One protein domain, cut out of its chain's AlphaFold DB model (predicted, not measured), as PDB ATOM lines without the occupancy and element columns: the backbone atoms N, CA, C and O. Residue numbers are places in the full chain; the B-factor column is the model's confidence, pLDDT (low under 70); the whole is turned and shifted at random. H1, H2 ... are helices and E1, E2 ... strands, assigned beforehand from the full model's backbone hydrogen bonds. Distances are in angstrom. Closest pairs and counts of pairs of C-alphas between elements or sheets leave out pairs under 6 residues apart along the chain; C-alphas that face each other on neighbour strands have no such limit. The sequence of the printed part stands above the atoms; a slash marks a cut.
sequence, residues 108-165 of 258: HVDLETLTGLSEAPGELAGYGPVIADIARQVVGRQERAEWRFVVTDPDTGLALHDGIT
ATOM      1  N   HIS A 108     105.425  78.906  81.373       88.31
ATOM      2  CA  HIS A 108     104.284  79.463  80.661       88.31
ATOM      3  C   HIS A 108     104.793  80.152  79.399       88.31
ATOM      4  O   HIS A 108     105.751  80.920  79.437       88.31
ATOM      5  N   VAL A 109     104.181  79.855  78.263       90.69
ATOM      6  CA  VAL A 109     104.573  80.431  76.978       90.69
ATOM      7  C   VAL A 109     103.360  80.473  76.067       90.69
ATOM      8  O   VAL A 109     102.593  79.508  76.011       90.69
ATOM      9  N   ASP A 110     103.198  81.581  75.349       91.06
ATOM     10  CA  ASP A 110     102.135  81.720  74.362       91.06
ATOM     11  C   ASP A 110     102.328  80.723  73.219       91.06
ATOM     12  O   ASP A 110     103.450  80.427  72.793       91.06
ATOM     13  N   LEU A 111     101.217  80.219  72.677       89.69
ATOM     14  CA  LEU A 111     101.260  79.255  71.579       89.69
ATOM     15  C   LEU A 111     101.955  79.836  70.339       89.69
ATOM     16  O   LEU A 111     102.686  79.121  69.657       89.69
ATOM     17  N   GLU A 112     101.774  81.126  70.059       92.44
ATOM     18  CA  GLU A 112     102.458  81.822  68.963       92.44
ATOM     19  C   GLU A 112     103.975  81.866  69.173       92.44
ATOM     20  O   GLU A 112     104.733  81.522  68.266       92.44
ATOM     21  N   THR A 113     104.435  82.199  70.383       93.25
ATOM     22  CA  THR A 113     105.864  82.163  70.733       93.25
ATOM     23  C   THR A 113     106.434  80.757  70.594       93.25
ATOM     24  O   THR A 113     107.512  80.554  70.022       93.25
ATOM     25  N   LEU A 114     105.694  79.763  71.089       90.88
ATOM     26  CA  LEU A 114     106.098  78.365  71.026       90.88
ATOM     27  C   LEU A 114     106.187  77.855  69.579       90.88
ATOM     28  O   LEU A 114     107.091  77.085  69.260       90.88
ATOM     29  N   THR A 115     105.281  78.294  68.705       92.44
ATOM     30  CA  THR A 115     105.241  77.902  67.286       92.44
ATOM     31  C   THR A 115     106.147  78.750  66.388       92.44
ATOM     32  O   THR A 115     106.256  78.458  65.198       92.44
ATOM     33  N   GLY A 116     106.839  79.757  66.935       92.88
ATOM     34  CA  GLY A 116     107.721  80.650  66.173       92.88
ATOM     35  C   GLY A 116     106.978  81.706  65.349       92.88
ATOM     36  O   GLY A 116     107.563  82.295  64.445       92.88
ATOM     37  N   LEU A 117     105.696  81.934  65.642       94.38
ATOM     38  CA  LEU A 117     104.890  83.012  65.059       94.38
ATOM     39  C   LEU A 117     105.088  84.346  65.798       94.38
ATOM     40  O   LEU A 117     104.778  85.399  65.249       94.38
ATOM     41  N   SER A 118     105.629  84.299  67.017       94.62
ATOM     42  CA  SER A 118     105.946  85.458  67.849       94.62
ATOM     43  C   SER A 118     107.297  85.279  68.552       94.62
ATOM     44  O   SER A 118     107.774  84.163  68.752       94.62
ATOM     45  N   GLU A 119     107.900  86.398  68.951       95.50
ATOM     46  CA  GLU A 119     109.095  86.450  69.805       95.50
ATOM     47  C   GLU A 119     108.784  87.072  71.179       95.50
ATOM     48  O   GLU A 119     109.685  87.521  71.891       95.50
ATOM     49  N   ALA A 120     107.503  87.103  71.567       93.94
ATOM     50  CA  ALA A 120     107.103  87.480  72.918       93.94
ATOM     51  C   ALA A 120     107.760  86.546  73.958       93.94
ATOM     52  O   ALA A 120     107.950  85.358  73.681       93.94
ATOM     53  N   PRO A 121     108.141  87.054  75.143       92.94
ATOM     54  CA  PRO A 121     108.826  86.258  76.158       92.94
ATOM     55  C   PRO A 121     107.935  85.140  76.720       92.94
ATOM     56  O   PRO A 121     106.713  85.247  76.735       92.94
ATOM     57  N   GLY A 122     108.568  84.075  77.213       90.12
ATOM     58  CA  GLY A 122     107.931  83.106  78.108       90.12
ATOM     59  C   GLY A 122     108.215  83.449  79.571       90.12
ATOM     60  O   GLY A 122     109.057  84.292  79.862       90.12
ATOM     61  N   GLU A 123     107.562  82.757  80.495       88.31
ATOM     62  CA  GLU A 123     107.720  82.932  81.940       88.31
ATOM     63  C   GLU A 123     108.129  81.603  82.581       88.31
ATOM     64  O   GLU A 123     107.438  80.593  82.443       88.31
ATOM     65  N   LEU A 124     109.260  81.596  83.284       84.88
ATOM     66  CA  LEU A 124     109.780  80.430  83.991       84.88
ATOM     67  C   LEU A 124     109.498  80.582  85.489       84.88
ATOM     68  O   LEU A 124     110.034  81.484  86.137       84.88
ATOM     69  N   ALA A 125     108.666  79.706  86.054       75.38
ATOM     70  CA  ALA A 125     108.192  79.852  87.428       75.38
ATOM     71  C   ALA A 125     109.354  79.893  88.438       75.38
ATOM     72  O   ALA A 125     110.238  79.035  88.438       75.38
ATOM     73  N   GLY A 126     109.356  80.908  89.306       70.75
ATOM     74  CA  GLY A 126     110.414  81.131  90.299       70.75
ATOM     75  C   GLY A 126     111.702  81.754  89.748       70.75
ATOM     76  O   GLY A 126     112.578  82.101  90.538       70.75
ATOM     77  N   TYR A 127     111.814  81.931  88.429       80.25
ATOM     78  CA  TYR A 127     112.929  82.620  87.782       80.25
ATOM     79  C   TYR A 127     112.516  83.983  87.219       80.25
ATOM     80  O   TYR A 127     113.211  84.967  87.470       80.25
ATOM     81  N   GLY A 128     111.392  84.055  86.502       83.88
ATOM     82  CA  GLY A 128     110.962  85.265  85.805       83.88
ATOM     83  C   GLY A 128     110.853  85.083  84.284       83.88
ATOM     84  O   GLY A 128     110.871  83.947  83.785       83.88
ATOM     85  N   PRO A 129     110.819  86.193  83.525       89.94
ATOM     86  CA  PRO A 129     110.704  86.149  82.077       89.94
ATOM     87  C   PRO A 129     111.963  85.567  81.423       89.94
ATOM     88  O   PRO A 129     113.098  85.859  81.808       89.94
ATOM     89  N   VAL A 130     111.757  84.770  80.380       91.19
ATOM     90  CA  VAL A 130     112.795  84.190  79.525       91.19
ATOM     91  C   VAL A 130     112.517  84.528  78.066       91.19
ATOM     92  O   VAL A 130     111.370  84.626  77.632       91.19
ATOM     93  N   ILE A 131     113.576  84.687  77.275       94.00
ATOM     94  CA  ILE A 131     113.427  84.927  75.836       94.00
ATOM     95  C   ILE A 131     112.767  83.725  75.142       94.00
ATOM     96  O   ILE A 131     112.916  82.579  75.580       94.00
ATOM     97  N   ALA A 132     112.087  83.989  74.026       94.31
ATOM     98  CA  ALA A 132     111.346  82.997  73.248       94.31
ATOM     99  C   ALA A 132     112.174  81.747  72.900       94.31
ATOM    100  O   ALA A 132     111.686  80.621  73.010       94.31
ATOM    101  N   ASP A 133     113.451  81.923  72.548       93.81
ATOM    102  CA  ASP A 133     114.351  80.808  72.244       93.81
ATOM    103  C   ASP A 133     114.569  79.878  73.448       93.81
ATOM    104  O   ASP A 133     114.428  78.662  73.328       93.81
ATOM    105  N   ILE A 134     114.810  80.438  74.638       90.81
ATOM    106  CA  ILE A 134     114.948  79.652  75.872       90.81
ATOM    107  C   ILE A 134     113.635  78.947  76.202       90.81
ATOM    108  O   ILE A 134     113.659  77.766  76.551       90.81
ATOM    109  N   ALA A 135     112.494  79.618  76.027       91.44
ATOM    110  CA  ALA A 135     111.199  78.987  76.235       91.44
ATOM    111  C   ALA A 135     111.009  77.760  75.327       91.44
ATOM    112  O   ALA A 135     110.691  76.671  75.810       91.44
ATOM    113  N   ARG A 136     111.311  77.893  74.028       92.50
ATOM    114  CA  ARG A 136     111.265  76.785  73.062       92.50
ATOM    115  C   ARG A 136     112.250  75.666  73.407       92.50
ATOM    116  O   ARG A 136     111.883  74.495  73.325       92.50
ATOM    117  N   GLN A 137     113.469  75.993  73.837       88.69
ATOM    118  CA  GLN A 137     114.459  74.996  74.257       88.69
ATOM    119  C   GLN A 137     114.011  74.209  75.495       88.69
ATOM    120  O   GLN A 137     114.157  72.984  75.525       88.69
ATOM    121  N   VAL A 138     113.469  74.891  76.512       86.38
ATOM    122  CA  VAL A 138     112.946  74.250  77.728       86.38
ATOM    123  C   VAL A 138     111.814  73.305  77.352       86.38
ATOM    124  O   VAL A 138     111.884  72.118  77.663       86.38
ATOM    125  N   VAL A 139     110.820  73.797  76.612       86.50
ATOM    126  CA  VAL A 139     109.670  72.998  76.183       86.50
ATOM    127  C   VAL A 139     110.098  71.807  75.312       86.50
ATOM    128  O   VAL A 139     109.652  70.682  75.542       86.50
ATOM    129  N   GLY A 140     111.024  72.008  74.370       83.38
ATOM    130  CA  GLY A 140     111.526  70.955  73.481       83.38
ATOM    131  C   GLY A 140     112.243  69.806  74.201       83.38
ATOM    132  O   GLY A 140     112.266  68.686  73.695       83.38
ATOM    133  N   ARG A 141     112.793  70.039  75.400       79.00
ATOM    134  CA  ARG A 141     113.423  68.993  76.232       79.00
ATOM    135  C   ARG A 141     112.421  68.231  77.106       79.00
ATOM    136  O   ARG A 141     112.760  67.182  77.656       79.00
ATOM    137  N   GLN A 142     111.192  68.726  77.239       74.38
ATOM    138  CA  GLN A 142     110.176  68.221  78.164       74.38
ATOM    139  C   GLN A 142     109.240  67.182  77.518       74.38
ATOM    140  O   GLN A 142     108.015  67.256  77.611       74.38
ATOM    141  N   GLU A 143     109.810  66.132  76.915       67.25
ATOM    142  CA  GLU A 143     109.051  65.056  76.240       67.25
ATOM    143  C   GLU A 143     108.048  64.327  77.157       67.25
ATOM    144  O   GLU A 143     107.102  63.680  76.698       67.25
ATOM    145  N   ARG A 144     108.282  64.374  78.476       67.75
ATOM    146  CA  ARG A 144     107.455  63.698  79.481       67.75
ATOM    147  C   ARG A 144     106.584  64.626  80.324       67.75
ATOM    148  O   ARG A 144     105.841  64.095  81.151       67.75
ATOM    149  N   ALA A 145     106.628  65.938  80.104       70.56
ATOM    150  CA  ALA A 145     105.840  66.875  80.895       70.56
ATOM    151  C   ALA A 145     104.331  66.617  80.775       70.56
ATOM    152  O   ALA A 145     103.839  66.020  79.806       70.56
ATOM    153  N   GLU A 146     103.603  67.041  81.804       76.56
ATOM    154  CA  GLU A 146     102.178  67.309  81.689       76.56
ATOM    155  C   GLU A 146     102.021  68.676  81.036       76.56
ATOM    156  O   GLU A 146     102.608  69.659  81.471       76.56
ATOM    157  N   TRP A 147     101.241  68.719  79.970       80.94
ATOM    158  CA  TRP A 147     100.987  69.942  79.232       80.94
ATOM    159  C   TRP A 147      99.606  70.431  79.611       80.94
ATOM    160  O   TRP A 147      98.614  69.757  79.320       80.94
ATOM    161  N   ARG A 148      99.565  71.592  80.254       84.31
ATOM    162  CA  ARG A 148      98.340  72.338  80.525       84.31
ATOM    163  C   ARG A 148      98.225  73.465  79.517       84.31
ATOM    164  O   ARG A 148      99.235  74.056  79.144       84.31
ATOM    165  N   PHE A 149      97.012  73.747  79.078       84.19
ATOM    166  CA  PHE A 149      96.731  74.889  78.225       84.19
ATOM    167  C   PHE A 149      95.597  75.704  78.830       84.19
ATOM    168  O   PHE A 149      94.705  75.157  79.478       84.19
ATOM    169  N   VAL A 150      95.646  77.008  78.584       83.69
ATOM    170  CA  VAL A 150      94.552  77.938  78.838       83.69
ATOM    171  C   VAL A 150      94.307  78.676  77.529       83.69
ATOM    172  O   VAL A 150      95.241  79.175  76.911       83.69
ATOM    173  N   VAL A 151      93.058  78.691  77.081       83.38
ATOM    174  CA  VAL A 151      92.585  79.515  75.973       83.38
ATOM    175  C   VAL A 151      92.029  80.789  76.578       83.38
ATOM    176  O   VAL A 151      91.119  80.736  77.408       83.38
ATOM    177  N   THR A 152      92.565  81.926  76.164       83.94
ATOM    178  CA  THR A 152      92.137  83.248  76.616       83.94
ATOM    179  C   THR A 152      91.438  84.004  75.497       83.94
ATOM    180  O   THR A 152      91.751  83.825  74.321       83.94
ATOM    181  N   ASP A 153      90.497  84.861  75.868       82.81
ATOM    182  CA  ASP A 153      89.922  85.860  74.977       82.81
ATOM    183  C   ASP A 153      90.987  86.924  74.645       82.81
ATOM    184  O   ASP A 153      91.611  87.452  75.571       82.81
ATOM    185  N   PRO A 154      91.241  87.232  73.362       76.56
ATOM    186  CA  PRO A 154      92.341  88.114  72.975       76.56
ATOM    187  C   PRO A 154      92.100  89.587  73.334       76.56
ATOM    188  O   PRO A 154      93.066  90.316  73.546       76.56
ATOM    189  N   ASP A 155      90.843  90.027  73.430       85.19
ATOM    190  CA  ASP A 155      90.497  91.429  73.684       85.19
ATOM    191  C   ASP A 155      90.452  91.744  75.188       85.19
ATOM    192  O   ASP A 155      90.776  92.852  75.620       85.19
ATOM    193  N   THR A 156      90.046  90.767  76.000       85.19
ATOM    194  CA  THR A 156      89.819  90.935  77.445       85.19
ATOM    195  C   THR A 156      90.841  90.214  78.321       85.19
ATOM    196  O   THR A 156      90.940  90.516  79.511       85.19
ATOM    197  N   GLY A 157      91.585  89.250  77.771       75.00
ATOM    198  CA  GLY A 157      92.515  88.392  78.513       75.00
ATOM    199  C   GLY A 157      91.835  87.370  79.433       75.00
ATOM    200  O   GLY A 157      92.511  86.695  80.208       75.00
ATOM    201  N   LEU A 158      90.505  87.245  79.385       78.88
ATOM    202  CA  LEU A 158      89.762  86.319  80.237       78.88
ATOM    203  C   LEU A 158      89.996  84.870  79.806       78.88
ATOM    204  O   LEU A 158      89.917  84.545  78.624       78.88
ATOM    205  N   ALA A 159      90.234  83.980  80.770       79.31
ATOM    206  CA  ALA A 159      90.309  82.547  80.510       79.31
ATOM    207  C   ALA A 159      88.933  82.017  80.069       79.31
ATOM    208  O   ALA A 159      87.964  82.070  80.826       79.31
ATOM    209  N   LEU A 160      88.862  81.510  78.840       85.38
ATOM    210  CA  LEU A 160      87.661  80.931  78.237       85.38
ATOM    211  C   LEU A 160      87.603  79.414  78.430       85.38
ATOM    212  O   LEU A 160      86.522  78.845  78.582       85.38
ATOM    213  N   HIS A 161      88.758  78.750  78.394       79.38
ATOM    214  CA  HIS A 161      88.859  77.302  78.535       79.38
ATOM    215  C   HIS A 161      90.230  76.905  79.079       79.38
ATOM    216  O   HIS A 161      91.224  77.556  78.776       79.38
ATOM    217  N   ASP A 162      90.303  75.816  79.830       83.69
ATOM    218  CA  ASP A 162      91.552  75.212  80.274       83.69
ATOM    219  C   ASP A 162      91.491  73.686  80.169       83.69
ATOM    220  O   ASP A 162      90.419  73.077  80.109       83.69
ATOM    221  N   GLY A 163      92.659  73.051  80.128       78.31
ATOM    222  CA  GLY A 163      92.738  71.599  80.117       78.31
ATOM    223  C   GLY A 163      94.158  71.056  80.074       78.31
ATOM    224  O   GLY A 163      95.143  71.790  80.101       78.31
ATOM    225  N   ILE A 164      94.255  69.727  79.987       80.19
ATOM    226  CA  ILE A 164      95.511  68.992  79.795       80.19
ATOM    227  C   ILE A 164      95.522  68.314  78.424       80.19
ATOM    228  O   ILE A 164      94.548  67.666  78.042       80.19
ATOM    229  N   THR A 165      96.628  68.403  77.682       70.00
ATOM    230  CA  THR A 165      96.701  67.821  76.323       70.00
ATOM    231  C   THR A 165      96.846  66.296  76.337       70.00
ATOM    232  O   THR A 165      96.518  65.621  75.361       70.00
TER     233      THR A 165
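Overview. This is residues 108 to 165 of the 258 residues of the protein "HNH endonuclease" of Actinobacteria bacterium (UniProt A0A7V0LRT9). Two parts joined by one link make this model: a cluster in which H1 and the small hairpin E1 E2 lie near H2, and a longer hairpin, E3 E4, set off from that cluster like an arm. Residues 142 to 147 run between the two parts, from H2 to E3. The printed part has 58 residues with two named helices and four named strands, in the order H1 E1 E2 H2 E3 E4, and each of its two sheets is an antiparallel pair. The class is mixed, helices and strands, and the whole is compact by its radius of gyration of the C-alphas, 11.8 A, with spans of 29 by 24 by 24 A.

Arrangement. H1, residues 111 to 115, touches H2, residues 132 to 141; their closest C-alphas are those of Leu 114 and Arg 136, 5.8 A apart. E1, residues 122 to 124, and E2, residues 128 to 130, form a hairpin of antiparallel strands at 134 degrees between their directions. N 122 and O 130, at 2.9 A, and N 130 and O 122, at 2.8 A, are within hydrogen-bond range. The closest C-alphas of E1 and H2 are those of Gly 122 and Ala 135, 5.6 A apart. H1 is apart from E2. E3, residues 148 to 152, and E4, residues 159 to 164, form the second hairpin, antiparallel at 164 degrees. Across it N 151 and O 161, at 2.7 A, and N 149 and O 163, at 2.9 A, are within hydrogen-bond range. E3 is apart from H1, E1 and E2, and E4 is apart from H1, E1, E2 and H2. In H1 and H2 every O i to N i+4 pair is within hydrogen-bond range.

Along the chain. H1 runs 6.0 A from C-alpha 111 at (101.260, 79.255, 71.579) to C-alpha 115. E1 is 6.7 A long and E2 6.6 A. H2 covers 14.5 A and begins at C-alpha 132, (111.346, 82.997, 73.248). E3 is 13.1 A long. E4 is 14.5 A long and ends at C-alpha 164, (95.511, 68.992, 79.795).

Size, cuts and confidence. The two C-alphas farthest apart are those of Arg 144 and Asp 155, at 33.0 A. The printed part has no cut. The links E1 to E2 and E2 to H2 are tight, the other three are short, and no link is long. The mean pLDDT of the printed part is 84.9, and residues 143 to 144, between H2 and E3, are under 70.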